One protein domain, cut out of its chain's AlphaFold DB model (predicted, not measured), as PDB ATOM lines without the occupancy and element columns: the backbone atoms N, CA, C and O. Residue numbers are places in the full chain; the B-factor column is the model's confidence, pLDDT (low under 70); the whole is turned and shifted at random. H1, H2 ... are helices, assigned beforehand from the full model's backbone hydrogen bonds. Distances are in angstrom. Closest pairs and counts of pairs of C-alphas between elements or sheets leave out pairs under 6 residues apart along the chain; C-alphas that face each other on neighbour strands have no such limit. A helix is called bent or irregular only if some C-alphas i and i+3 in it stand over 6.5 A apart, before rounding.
ATOM      1  N   GLU A  12     154.935  81.504 107.014       88.75
ATOM      2  CA  GLU A  12     154.082  81.899 105.890       88.75
ATOM      3  C   GLU A  12     152.804  82.614 106.357       88.75
ATOM      4  O   GLU A  12     152.386  83.596 105.749       88.75
ATOM      5  N   LEU A  13     152.195  82.166 107.463       89.75
ATOM      6  CA  LEU A  13     151.023  82.831 108.033       89.75
ATOM      7  C   LEU A  13     151.384  84.205 108.614       89.75
ATOM      8  O   LEU A  13     150.601  85.143 108.500       89.75
ATOM      9  N   ARG A  14     152.573  84.352 109.216       90.19
ATOM     10  CA  ARG A  14     153.054  85.657 109.702       90.19
ATOM     11  C   ARG A  14     153.265  86.634 108.554       90.19
ATOM     12  O   ARG A  14     152.856  87.785 108.674       90.19
ATOM     13  N   TRP A  15     153.852  86.164 107.455       90.38
ATOM     14  CA  TRP A  15     154.011  86.946 106.232       90.38
ATOM     15  C   TRP A  15     152.666  87.386 105.660       90.38
ATOM     16  O   TRP A  15     152.484  88.569 105.387       90.38
ATOM     17  N   LEU A  16     151.701  86.470 105.564       93.88
ATOM     18  CA  LEU A  16     150.343  86.787 105.127       93.88
ATOM     19  C   LEU A  16     149.672  87.853 106.003       93.88
ATOM     20  O   LEU A  16     149.124  88.812 105.471       93.88
ATOM     21  N   ILE A  17     149.749  87.724 107.330       94.00
ATOM     22  CA  ILE A  17     149.166  88.697 108.270       94.00
ATOM     23  C   ILE A  17     149.846  90.066 108.142       94.00
ATOM     24  O   ILE A  17     149.176  91.100 108.191       94.00
ATOM     25  N   HIS A  18     151.172  90.091 107.990       93.12
ATOM     26  CA  HIS A  18     151.901  91.340 107.790       93.12
ATOM     27  C   HIS A  18     151.454  92.028 106.497       93.12
ATOM     28  O   HIS A  18     151.110  93.208 106.522       93.12
ATOM     29  N   LEU A  19     151.370  91.269 105.404       94.12
ATOM     30  CA  LEU A  19     150.956  91.786 104.106       94.12
ATOM     31  C   LEU A  19     149.507  92.291 104.123       94.12
ATOM     32  O   LEU A  19     149.222  93.380 103.628       94.12
ATOM     33  N   GLU A  20     148.598  91.545 104.754       96.06
ATOM     34  CA  GLU A  20     147.211  91.970 104.965       96.06
ATOM     35  C   GLU A  20     147.147  93.292 105.739       96.06
ATOM     36  O   GLU A  20     146.423  94.206 105.347       96.06
ATOM     37  N   SER A  21     147.935  93.424 106.810       94.38
ATOM     38  CA  SER A  21     147.947  94.623 107.657       94.38
ATOM     39  C   SER A  21     148.380  95.873 106.887       94.38
ATOM     40  O   SER A  21     147.727  96.914 106.995       94.38
ATOM     41  N   GLU A  22     149.435  95.774 106.073       93.44
ATOM     42  CA  GLU A  22     149.915  96.878 105.227       93.44
ATOM     43  C   GLU A  22     148.855  97.302 104.195       93.44
ATOM     44  O   GLU A  22     148.585  98.495 104.006       93.44
ATOM     45  N   LEU A  23     148.183  96.331 103.567       94.56
ATOM     46  CA  LEU A  23     147.117  96.591 102.597       94.56
ATOM     47  C   LEU A  23     145.881  97.218 103.255       94.56
ATOM     48  O   LEU A  23     145.298  98.153 102.708       94.56
ATOM     49  N   VAL A  24     145.489  96.757 104.446       94.94
ATOM     50  CA  VAL A  24     144.386  97.343 105.222       94.94
ATOM     51  C   VAL A  24     144.685  98.787 105.598       94.94
ATOM     52  O   VAL A  24     143.830  99.654 105.397       94.94
ATOM     53  N   MET A  25     145.893  99.069 106.086       91.75
ATOM     54  CA  MET A  25     146.310 100.431 106.417       91.75
ATOM     55  C   MET A  25     146.293 101.341 105.189       91.75
ATOM     56  O   MET A  25     145.750 102.445 105.248       91.75
ATOM     57  N   THR A  26     146.807 100.855 104.059       90.81
ATOM     58  CA  THR A  26     146.816 101.604 102.798       90.81
ATOM     59  C   THR A  26     145.398 101.884 102.302       90.81
ATOM     60  O   THR A  26     145.053 103.030 102.008       90.81
ATOM     61  N   ALA A  27     144.537 100.865 102.254       90.75
ATOM     62  CA  ALA A  27     143.154 101.018 101.818       90.75
ATOM     63  C   ALA A  27     142.366 101.965 102.736       90.75
ATOM     64  O   ALA A  27     141.568 102.773 102.257       90.75
ATOM     65  N   ALA A  28     142.591 101.902 104.052       91.19
ATOM     66  CA  ALA A  28     141.987 102.828 105.003       91.19
ATOM     67  C   ALA A  28     142.455 104.269 104.756       91.19
ATOM     68  O   ALA A  28     141.627 105.179 104.717       91.19
ATOM     69  N   TYR A  29     143.755 104.474 104.525       89.12
ATOM     70  CA  TYR A  29     144.306 105.793 104.224       89.12
ATOM     71  C   TYR A  29     143.703 106.375 102.942       89.12
ATOM     72  O   TYR A  29     143.186 107.490 102.955       89.12
ATOM     73  N   LEU A  30     143.681 105.594 101.859       88.44
ATOM     74  CA  LEU A  30     143.080 105.990 100.583       88.44
ATOM     75  C   LEU A  30     141.596 106.349 100.727       88.44
ATOM     76  O   LEU A  30     141.148 107.339 100.157       88.44
ATOM     77  N   ARG A  31     140.831 105.595 101.524       88.88
ATOM     78  CA  ARG A  31     139.410 105.894 101.773       88.88
ATOM     79  C   ARG A  31     139.197 107.190 102.552       88.88
ATOM     80  O   ARG A  31     138.223 107.887 102.291       88.88
ATOM     81  N   VAL A  32     140.062 107.492 103.522       90.25
ATOM     82  CA  VAL A  32     139.923 108.678 104.384       90.25
ATOM     83  C   VAL A  32     140.447 109.940 103.700       90.25
ATOM     84  O   VAL A  32     139.813 110.989 103.790       90.25
ATOM     85  N   PHE A  33     141.591 109.848 103.023       87.19
ATOM     86  CA  PHE A  33     142.315 111.006 102.493       87.19
ATOM     87  C   PHE A  33     142.226 111.148 100.969       87.19
ATOM     88  O   PHE A  33     142.588 112.194 100.439       87.19
ATOM     89  N   GLY A  34     141.742 110.132 100.250       84.31
ATOM     90  CA  GLY A  34     141.591 110.137  98.788       84.31
ATOM     91  C   GLY A  34     142.888 109.905  98.005       84.31
ATOM     92  O   GLY A  34     142.837 109.573  96.825       84.31
ATOM     93  N   SER A  35     144.047 110.041  98.647       81.12
ATOM     94  CA  SER A  35     145.367 109.757  98.081       81.12
ATOM     95  C   SER A  35     146.326 109.326  99.184       81.12
ATOM     96  O   SER A  35     146.085 109.616 100.354       81.12
ATOM     97  N   LEU A  36     147.427 108.669  98.824       78.50
ATOM     98  CA  LEU A  36     148.527 108.426  99.755       78.50
ATOM     99  C   LEU A  36     149.370 109.710  99.921       78.50
ATOM    100  O   LEU A  36     149.297 110.610  99.077       78.50
ATOM    101  N   PRO A  37     150.157 109.844 101.008       70.88
ATOM    102  CA  PRO A  37     151.142 110.919 101.131       70.88
ATOM    103  C   PRO A  37     152.086 110.915  99.925       70.88
ATOM    104  O   PRO A  37     152.398 109.848  99.412       70.88
ATOM    105  N   GLU A  38     152.621 112.059  99.493       66.94
ATOM    106  CA  GLU A  38     153.543 112.114  98.338       66.94
ATOM    107  C   GLU A  38     154.759 111.179  98.464       66.94
ATOM    108  O   GLU A  38     155.215 110.628  97.466       66.94
ATOM    109  N   SER A  39     155.247 110.933  99.684       65.50
ATOM    110  CA  SER A  39     156.321 109.965  99.951       65.50
ATOM    111  C   SER A  39     155.912 108.499  99.744       65.50
ATOM    112  O   SER A  39     156.785 107.648  99.605       65.50
ATOM    113  N   GLN A  40     154.610 108.207  99.728       59.28
ATOM    114  CA  GLN A  40     154.013 106.881  99.545       59.28
ATOM    115  C   GLN A  40     153.211 106.758  98.236       59.28
ATOM    116  O   GLN A  40     152.926 105.642  97.820       59.28
ATOM    117  N   ASN A  41     152.900 107.860  97.540       56.50
ATOM    118  CA  ASN A  41     152.267 107.853  96.211       56.50
ATOM    119  C   ASN A  41     153.123 107.139  95.149       56.50
ATOM    120  O   ASN A  41     152.608 106.756  94.105       56.50
ATOM    121  N   SER A  42     154.422 106.956  95.401       55.56
ATOM    122  CA  SER A  42     155.324 106.148  94.573       55.56
ATOM    123  C   SER A  42     155.329 104.659  94.937       55.56
ATOM    124  O   SER A  42     155.943 103.859  94.231       55.56
ATOM    125  N   THR A  43     154.690 104.264  96.043       64.19
ATOM    126  CA  THR A  43     154.670 102.870  96.492       64.19
ATOM    127  C   THR A  43     153.566 102.126  95.756       64.19
ATOM    128  O   THR A  43     152.389 102.249  96.083       64.19
ATOM    129  N   ILE A  44     153.971 101.330  94.766       85.19
ATOM    130  CA  ILE A  44     153.124 100.400  94.009       85.19
ATOM    131  C   ILE A  44     152.750  99.217  94.928       85.19
ATOM    132  O   ILE A  44     153.245  98.100  94.785       85.19
ATOM    133  N   ILE A  45     151.986  99.483  95.990       90.38
ATOM    134  CA  ILE A  45     151.805  98.548  97.112       90.38
ATOM    135  C   ILE A  45     151.059  97.280  96.692       90.38
ATOM    136  O   ILE A  45     151.400  96.190  97.145       90.38
ATOM    137  N   ALA A  46     150.080  97.403  95.789       93.44
ATOM    138  CA  ALA A  46     149.342  96.258  95.270       93.44
ATOM    139  C   ALA A  46     150.259  95.354  94.433       93.44
ATOM    140  O   ALA A  46     150.206  94.134  94.576       93.44
ATOM    141  N   TYR A  47     151.166  95.947  93.648       95.25
ATOM    142  CA  TYR A  47     152.200  95.218  92.912       95.25
ATOM    143  C   TYR A  47     153.148  94.468  93.837       95.25
ATOM    144  O   TYR A  47     153.349  93.268  93.663       95.25
ATOM    145  N   TRP A  48     153.694  95.139  94.854       94.44
ATOM    146  CA  TRP A  48     154.592  94.480  95.804       94.44
ATOM    147  C   TRP A  48     153.895  93.345  96.546       94.44
ATOM    148  O   TRP A  48     154.486  92.283  96.720       94.44
ATOM    149  N   ALA A  49     152.622  93.521  96.903       95.50
ATOM    150  CA  ALA A  49     151.840  92.450  97.495       95.50
ATOM    151  C   ALA A  49     151.668  91.255  96.552       95.50
ATOM    152  O   ALA A  49     151.863  90.125  96.991       95.50
ATOM    153  N   GLY A  50     151.359  91.484  95.273       96.69
ATOM    154  CA  GLY A  50     151.262  90.413  94.277       96.69
ATOM    155  C   GLY A  50     152.583  89.669  94.091       96.69
ATOM    156  O   GLY A  50     152.610  88.435  94.066       96.69
ATOM    157  N   TYR A  51     153.686  90.415  94.038       95.88
ATOM    158  CA  TYR A  51     155.033  89.866  93.914       95.88
ATOM    159  C   TYR A  51     155.401  88.990  95.121       95.88
ATOM    160  O   TYR A  51     155.667  87.800  94.957       95.88
ATOM    161  N   GLU A  52     155.337  89.535  96.340       95.00
ATOM    162  CA  GLU A  52     155.689  88.830  97.583       95.00
ATOM    163  C   GLU A  52     154.796  87.607  97.825       95.00
ATOM    164  O   GLU A  52     155.281  86.520  98.154       95.00
ATOM    165  N   PHE A  53     153.487  87.749  97.590       95.38
ATOM    166  CA  PHE A  53     152.527  86.653  97.712       95.38
ATOM    167  C   PHE A  53     152.911  85.460  96.834       95.38
ATOM    168  O   PHE A  53     152.814  84.302  97.252       95.38
ATOM    169  N   THR A  54     153.392  85.747  95.627       95.56
ATOM    170  CA  THR A  54     153.730  84.739  94.627       95.56
ATOM    171  C   THR A  54     155.117  84.143  94.862       95.56
ATOM    172  O   THR A  54     155.257  82.919  94.862       95.56
ATOM    173  N   VAL A  55     156.134  84.969  95.139       93.19
ATOM    174  CA  VAL A  55     157.511  84.514  95.422       93.19
ATOM    175  C   VAL A  55     157.555  83.585  96.631       93.19
ATOM    176  O   VAL A  55     158.235  82.556  96.604       93.19
ATOM    177  N   HIS A  56     156.794  83.905  97.677       89.94
ATOM    178  CA  HIS A  56     156.714  83.079  98.878       89.94
ATOM    179  C   HIS A  56     155.716  81.920  98.769       89.94
ATOM    180  O   HIS A  56     155.639  81.098  99.684       89.94
ATOM    181  N   GLY A  57     154.982  81.808  97.656       90.75
ATOM    182  CA  GLY A  57     154.005  80.745  97.438       90.75
ATOM    183  C   GLY A  57     152.901  80.737  98.496       90.75
ATOM    184  O   GLY A  57     152.524  79.663  98.967       90.75
ATOM    185  N   LEU A  58     152.410  81.923  98.874       91.31
ATOM    186  CA  LEU A  58     151.439  82.127  99.956       91.31
ATOM    187  C   LEU A  58     150.001  81.736  99.580       91.31
ATOM    188  O   LEU A  58     149.070  81.908 100.368       91.31
ATOM    189  N   GLU A  59     149.805  81.199  98.377       90.81
ATOM    190  CA  GLU A  59     148.521  80.663  97.955       90.81
ATOM    191  C   GLU A  59     148.064  79.532  98.890       90.81
ATOM    192  O   GLU A  59     148.841  78.680  99.339       90.81
ATOM    193  N   HIS A  60     146.767  79.523  99.198       86.75
ATOM    194  CA  HIS A  60     146.175  78.476 100.014       86.75
ATOM    195  C   HIS A  60     146.319  77.096  99.348       86.75
ATOM    196  O   HIS A  60     146.164  76.942  98.139       86.75
ATOM    197  N   ARG A  61     146.593  76.072 100.162       86.62
ATOM    198  CA  ARG A  61     146.748  74.673  99.744       86.62
ATOM    199  C   ARG A  61     146.066  73.768 100.760       86.62
ATOM    200  O   ARG A  61     145.910  74.155 101.914       86.62
ATOM    201  N   GLU A  62     145.739  72.540 100.361       84.06
ATOM    202  CA  GLU A  62     144.931  71.591 101.153       84.06
ATOM    203  C   GLU A  62     145.457  71.319 102.576       84.06
ATOM    204  O   GLU A  62     144.690  70.960 103.464       84.06
ATOM    205  N   TRP A  63     146.760  71.484 102.815       82.88
ATOM    206  CA  TRP A  63     147.380  71.271 104.128       82.88
ATOM    207  C   TRP A  63     147.395  72.511 105.036       82.88
ATOM    208  O   TRP A  63     147.866  72.424 106.173       82.88
ATOM    209  N   HIS A  64     146.950  73.671 104.547       87.12
ATOM    210  CA  HIS A  64     146.841  74.900 105.330       87.12
ATOM    211  C   HIS A  64     145.525  74.936 106.125       87.12
ATOM    212  O   HIS A  64     144.525  74.333 105.743       87.12
ATOM    213  N   SER A  65     145.521  75.646 107.256       88.12
ATOM    214  CA  SER A  65     144.322  75.814 108.087       88.12
ATOM    215  C   SER A  65     143.294  76.745 107.431       88.12
ATOM    216  O   SER A  65     143.638  77.544 106.560       88.12
ATOM    217  N   ALA A  66     142.040  76.695 107.896       88.88
ATOM    218  CA  ALA A  66     140.989  77.615 107.448       88.88
ATOM    219  C   ALA A  66     141.393  79.089 107.642       88.88
ATOM    220  O   ALA A  66     141.336  79.864 106.698       88.88
ATOM    221  N   ASN A  67     141.943  79.441 108.811       89.12
ATOM    222  CA  ASN A  67     142.412  80.806 109.078       89.12
ATOM    223  C   ASN A  67     143.498  81.265 108.091       89.12
ATOM    224  O   ASN A  67     143.553  82.436 107.744       89.12
ATOM    225  N   TYR A  68     144.375  80.361 107.640       92.25
ATOM    226  CA  TYR A  68     145.363  80.695 106.612       92.25
ATOM    227  C   TYR A  68     144.679  81.014 105.281       92.25
ATOM    228  O   TYR A  68     145.041  81.984 104.622       92.25
ATOM    229  N   ALA A  69     143.695  80.197 104.890       91.75
ATOM    230  CA  ALA A  69     142.921  80.413 103.674       91.75
ATOM    231  C   ALA A  69     142.221  81.780 103.698       91.75
ATOM    232  O   ALA A  69     142.316  82.524 102.726       91.75
ATOM    233  N   ASP A  70     141.598  82.125 104.827       94.31
ATOM    234  CA  ASP A  70     140.884  83.389 105.002       94.31
ATOM    235  C   ASP A  70     141.817  84.596 104.838       94.31
ATOM    236  O   ASP A  70     141.506  85.517 104.082       94.31
ATOM    237  N   VAL A  71     142.996  84.571 105.472       94.62
ATOM    238  CA  VAL A  71     143.981  85.660 105.348       94.62
ATOM    239  C   VAL A  71     144.528  85.745 103.920       94.62
ATOM    240  O   VAL A  71     144.629  86.838 103.369       94.62
ATOM    241  N   ALA A  72     144.829  84.615 103.271       95.06
ATOM    242  CA  ALA A  72     145.308  84.608 101.884       95.06
ATOM    243  C   ALA A  72     144.275  85.200 100.906       95.06
ATOM    244  O   ALA A  72     144.623  85.990 100.025       95.06
ATOM    245  N   VAL A  73     142.994  84.859 101.080       96.31
ATOM    246  CA  VAL A  73     141.890  85.437 100.297       96.31
ATOM    247  C   VAL A  73     141.746  86.932 100.581       96.31
ATOM    248  O   VAL A  73     141.579  87.716  99.644       96.31
ATOM    249  N   SER A  74     141.848  87.334 101.848       96.81
ATOM    250  CA  SER A  74     141.772  88.735 102.268       96.81
ATOM    251  C   SER A  74     142.880  89.582 101.638       96.81
ATOM    252  O   SER A  74     142.582  90.604 101.025       96.81
ATOM    253  N   VAL A  75     144.138  89.123 101.672       97.31
ATOM    254  CA  VAL A  75     145.278  89.790 101.012       97.31
ATOM    255  C   VAL A  75     144.979  90.064  99.541       97.31
ATOM    256  O   VAL A  75     145.077  91.209  99.095       97.31
ATOM    257  N   ARG A  76     144.560  89.034  98.791       96.62
ATOM    258  CA  ARG A  76     144.229  89.176  97.367       96.62
ATOM    259  C   ARG A  76     143.111  90.195  97.151       96.62
ATOM    260  O   ARG A  76     143.224  91.051  96.278       96.62
ATOM    261  N   ALA A  77     142.035  90.107  97.931       96.38
ATOM    262  CA  ALA A  77     140.895  91.010  97.807       96.38
ATOM    263  C   ALA A  77     141.278  92.465  98.123       96.38
ATOM    264  O   ALA A  77     140.881  93.382  97.405       96.38
ATOM    265  N   MET A  78     142.079  92.678  99.167       95.62
ATOM    266  CA  MET A  78     142.527  94.002  99.587       95.62
ATOM    267  C   MET A  78     143.462  94.633  98.557       95.62
ATOM    268  O   MET A  78     143.235  95.780  98.169       95.62
ATOM    269  N   ALA A  79     144.448  93.886  98.055       95.81
ATOM    270  CA  ALA A  79     145.344  94.368  97.007       95.81
ATOM    271  C   ALA A  79     144.585  94.711  95.719       95.81
ATOM    272  O   ALA A  79     144.756  95.806  95.187       95.81
ATOM    273  N   ALA A  80     143.674  93.838  95.273       94.12
ATOM    274  CA  ALA A  80     142.847  94.106  94.100       94.12
ATOM    275  C   ALA A  80     141.927  95.326  94.291       94.12
ATOM    276  O   ALA A  80     141.696  96.079  93.348       94.12
ATOM    277  N   SER A  81     141.439  95.565  95.514       92.81
ATOM    278  CA  SER A  81     140.628  96.750  95.824       92.81
ATOM    279  C   SER A  81     141.416  98.063  95.801       92.81
ATOM    280  O   SER A  81     140.818  99.119  95.602       92.81
ATOM    281  N   ILE A  82     142.733  98.004  96.024       92.94
ATOM    282  CA  ILE A  82     143.633  99.153  95.898       92.94
ATOM    283  C   ILE A  82     143.942  99.381  94.419       92.94
ATOM    284  O   ILE A  82     143.696 100.470  93.907       92.94
ATOM    285  N   ASN A  83     144.459  98.353  93.741       93.50
ATOM    286  CA  ASN A  83     144.723  98.372  92.308       93.50
ATOM    287  C   ASN A  83     144.883  96.936  91.768       93.50
ATOM    288  O   ASN A  83     145.911  96.287  91.963       93.50
ATOM    289  N   GLU A  84     143.862  96.438  91.066       95.00
ATOM    290  CA  GLU A  84     143.844  95.086  90.487       95.00
ATOM    291  C   GLU A  84     144.913  94.866  89.409       95.00
ATOM    292  O   GLU A  84     145.484  93.774  89.325       95.00
ATOM    293  N   GLN A  85     145.212  95.893  88.609       95.75
ATOM    294  CA  GLN A  85     146.222  95.783  87.559       95.75
ATOM    295  C   GLN A  85     147.611  95.632  88.173       95.75
ATOM    296  O   GLN A  85     148.326  94.697  87.834       95.75
ATOM    297  N   GLU A  86     147.958  96.491  89.133       95.31
ATOM    298  CA  GLU A  86     149.241  96.411  89.833       95.31
ATOM    299  C   GLU A  86     149.420  95.067  90.536       95.31
ATOM    300  O   GLU A  86     150.467  94.443  90.387       95.31
ATOM    301  N   TRP A  87     148.395  94.591  91.252       96.38
ATOM    302  CA  TRP A  87     148.402  93.254  91.854       96.38
ATOM    303  C   TRP A  87     148.743  92.167  90.830       96.38
ATOM    304  O   TRP A  87     149.634  91.347  91.057       96.38
ATOM    305  N   THR A  88     148.050  92.183  89.690       97.25
ATOM    306  CA  THR A  88     148.232  91.194  88.622       97.25
ATOM    307  C   THR A  88     149.636  91.266  88.028       97.25
ATOM    308  O   THR A  88     150.275  90.227  87.856       97.25
ATOM    309  N   ASP A  89     150.139  92.473  87.771       96.81
ATOM    310  CA  ASP A  89     151.483  92.703  87.238       96.81
ATOM    311  C   ASP A  89     152.559  92.181  88.205       96.81
ATOM    312  O   ASP A  89     153.520  91.537  87.783       96.81
ATOM    313  N   GLY A  90     152.367  92.389  89.511       96.81
ATOM    314  CA  GLY A  90     153.259  91.883  90.553       96.81
ATOM    315  C   GLY A  90     153.321  90.357  90.585       96.81
ATOM    316  O   GLY A  90     154.413  89.780  90.599       96.81
ATOM    317  N   CYS A  91     152.161  89.692  90.536       97.31
ATOM    318  CA  CYS A  91     152.088  88.232  90.436       97.31
ATOM    319  C   CYS A  91     152.807  87.716  89.182       97.31
ATOM    320  O   CYS A  91     153.651  86.826  89.275       97.31
ATOM    321  N   GLN A  92     152.522  88.304  88.017       97.81
ATOM    322  CA  GLN A  92     153.119  87.882  86.746       97.81
ATOM    323  C   GLN A  92     154.637  88.070  86.725       97.81
ATOM    324  O   GLN A  92     155.358  87.202  86.227       97.81
ATOM    325  N   GLN A  93     155.142  89.172  87.287       97.12
ATOM    326  CA  GLN A  93     156.582  89.394  87.386       97.12
ATOM    327  C   GLN A  93     157.255  88.313  88.242       97.12
ATOM    328  O   GLN A  93     158.280  87.758  87.843       97.12
ATOM    329  N   ALA A  94     156.674  87.983  89.398       96.88
ATOM    330  CA  ALA A  94     157.193  86.933  90.268       96.88
ATOM    331  C   ALA A  94     157.187  85.559  89.579       96.88
ATOM    332  O   ALA A  94     158.188  84.839  89.619       96.88
ATOM    333  N   GLU A  95     156.097  85.201  88.894       96.38
ATOM    334  CA  GLU A  95     156.011  83.964  88.106       96.38
ATOM    335  C   GLU A  95     157.086  83.906  87.018       96.38
ATOM    336  O   GLU A  95     157.757  82.881  86.848       96.38
ATOM    337  N   TYR A  96     157.285  85.016  86.301       95.19
ATOM    338  CA  TYR A  96     158.314  85.126  85.279       95.19
ATOM    339  C   TYR A  96     159.705  84.866  85.868       95.19
ATOM    340  O   TYR A  96     160.425  83.997  85.371       95.19
ATOM    341  N   GLU A  97     160.076  85.539  86.957       94.81
ATOM    342  CA  GLU A  97     161.383  85.363  87.599       94.81
ATOM    343  C   GLU A  97     161.590  83.935  88.127       94.81
ATOM    344  O   GLU A  97     162.634  83.320  87.880       94.81
ATOM    345  N   LEU A  98     160.574  83.353  88.773       92.00
ATOM    346  CA  LEU A  98     160.603  81.966  89.241       92.00
ATOM    347  C   LEU A  98     160.793  80.975  88.083       92.00
ATOM    348  O   LEU A  98     161.558  80.008  88.205       92.00
ATOM    349  N   SER A  99     160.151  81.216  86.937       91.88
ATOM    350  CA  SER A  99     160.308  80.379  85.743       91.88
ATOM    351  C   SER A  99     161.742  80.419  85.191       91.88
ATOM    352  O   SER A  99     162.297  79.375  84.831       91.88
ATOM    353  N   GLN A 100     162.389  81.592  85.207       91.31
ATOM    354  CA  GLN A 100     163.769  81.772  84.745       91.31
ATOM    355  C   GLN A 100     164.767  81.048  85.652       91.31
ATOM    356  O   GLN A 100     165.662  80.345  85.169       91.31
ATOM    357  N   LEU A 101     164.589  81.151  86.972       86.38
ATOM    358  CA  LEU A 101     165.414  80.442  87.955       86.38
ATOM    359  C   LEU A 101     165.297  78.924  87.799       86.38
ATOM    360  O   LEU A 101     166.295  78.200  87.846       86.38
ATOM    361  N   THR A 102     164.079  78.447  87.560       78.50
ATOM    362  CA  THR A 102     163.792  77.028  87.359       78.50
ATOM    363  C   THR A 102     164.447  76.517  86.071       78.50
ATOM    364  O   THR A 102     165.158  75.510  86.093       78.50
ATOM    365  N   SER A 103     164.301  77.253  84.965       76.00
ATOM    366  CA  SER A 103     164.899  76.924  83.664       76.00
ATOM    367  C   SER A 103     166.435  76.893  83.711       76.00
ATOM    368  O   SER A 103     167.062  75.932  83.257       76.00
ATOM    369  N   SER A 104     167.054  77.886  84.360       72.56
ATOM    370  CA  SER A 104     168.509  77.957  84.555       72.56
ATOM    371  C   SER A 104     169.051  76.771  85.368       72.56
ATOM    372  O   SER A 104     170.069  76.164  85.020       72.56
ATOM    373  N   ARG A 105     168.323  76.350  86.410       64.56
ATOM    374  CA  ARG A 105     168.697  75.208  87.256       64.56
ATOM    375  C   ARG A 105     168.659  73.875  86.499       64.56
ATOM    376  O   ARG A 105     169.538  73.037  86.698       64.56
ATOM    377  N   TYR A 106     167.698  73.690  85.593       60.84
ATOM    378  CA  TYR A 106     167.650  72.516  84.712       60.84
ATOM    379  C   TYR A 106     168.730  72.535  83.621       60.84
ATOM    380  O   TYR A 106     169.198  71.469  83.219       60.84
ATOM    381  N   ALA A 107     169.163  73.714  83.163       60.75
ATOM    382  CA  ALA A 107     170.266  73.839  82.211       60.75
ATOM    383  C   ALA A 107     171.623  73.441  82.826       60.75
ATOM    384  O   ALA A 107     172.460  72.858  82.138       60.75
ATOM    385  N   PHE A 108     171.826  73.697  84.123       57.06
ATOM    386  CA  PHE A 108     173.069  73.357  84.826       57.06
ATOM    387  C   PHE A 108     173.216  71.854  85.122       57.06
ATOM    388  O   PHE A 108     174.326  71.338  85.126       57.06
ATOM    389  N   LEU A 109     172.109  71.130  85.321       60.22
ATOM    390  CA  LEU A 109     172.110  69.686  85.620       60.22
ATOM    391  C   LEU A 109     172.273  68.780  84.383       60.22
ATOM    392  O   LEU A 109     172.349  67.563  84.525       60.22
ATOM    393  N   LYS A 110     172.295  69.350  83.171       55.16
ATOM    394  CA  LYS A 110     172.472  68.620  81.899       55.16
ATOM    395  C   LYS A 110     173.890  68.725  81.308       55.16
ATOM    396  O   LYS A 110     174.088  68.284  80.176       55.16
TER     397      LYS A 110
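What this domain is: This is residues 12 to 110 of the 111 residues of an uncharacterized protein of Citrobacter sp. MGH109 (UniProt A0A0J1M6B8). What does the model look like? H1, H2 and the first arm of the bent helix H3, called H3a, form an up-and-down bundle of three, each running against the one before it in the chain. H3 then folds back at a sharp bend, and its second arm, H3b, packs along H2 and runs on past the bundle, so that residues 99 to 110 stick out as an arm at one end. What are its make-up and size? The printed part has 99 residues with three named helices, in the order H1, H2, H3, and no named strand; its class is all helix. It is only just loose, close to compact, with a radius of gyration of the C-alphas of 15.4 A, and elongated, spanning 56 by 33 by 19 A.

Where its parts are: Where does the first helix run? H1 is residues 12 to 33, from C-alpha 12 at (154.082, 81.899, 105.890) to C-alpha 33 at (142.315, 111.006, 102.493), 31.6 A from first to last C-alpha. Which helix follows it? H2 is residues 45 to 55, 15.2 A from first to last C-alpha. Where does the last helix bend? H3, residues 66 to 108, was assigned as one helix by its hydrogen bonds but is bent: C-alphas 82 and 85 are 9.4 A apart, where about 5 A is the spacing in a regular helix. Its arm H3a is residues 66 to 82, 24.6 A long, and its arm H3b is residues 85 to 108, 35.1 A long, ending with C-alpha 108 at (173.069, 73.357, 84.826). Residues 83 and 84 belong to neither arm.

How they stand to each other: How does H1 stand to the rest of the bundle? H1 and H2 are a helical hairpin and touch through residues 16 to 23 of H1 alone, at a shallow tilt of 12 degrees, opposite ways; their closest C-alphas, of Leu 19 and Ala 49, are 6.7 A apart. H1 touches H3a at a shallow tilt of 34 degrees, only just short of steep, the same way, with the closest C-alphas, of Glu 20 and Val 75, 4.9 A apart. H1 and H3b are apart. What does H2 touch besides H1? H2 and H3a are also a helical hairpin, at a steep tilt of 38 degrees, opposite ways; they touch through residues 75 to 82 of H3a alone, and their closest C-alphas, of Ala 46 and Ala 79, are 4.8 A apart. H2 touches H3b with 34 pairs of C-alphas within 8 A, at a shallow tilt of 29 degrees, the same way, and the closest C-alphas, of Tyr 47 and Gly 90, are 4.2 A apart. How do the two arms stand to each other? H3a and H3b are close but not clearly touching, at a steep tilt of 63 degrees, opposite ways, with their closest C-alphas, of Ala 80 and Trp 87, 6.1 A apart. What do the backbone atoms show? In H1, H2, H3a and H3b every O i to N i+4 pair is within hydrogen-bond range.

The domain as a whole: How far does it reach? The two C-alphas farthest apart, those of Val 32 and Lys 110, are 56.3 A apart. Residues 99 to 110, of which 99 to 108 belong to H3, stand free; the body without them has 87 residues and spans 41 by 29 by 18 A. Is the backbone whole, and how are the helices linked? The printed part has no cut from residue 12 to residue 110. The link from H1 to H2 is long, with 11 residues, and the link from H2 to H3 is short, with 10 residues. Where is confidence low? The mean pLDDT of the printed part is 87.8, and residues 38 to 43 and 105 to 110 are under 70.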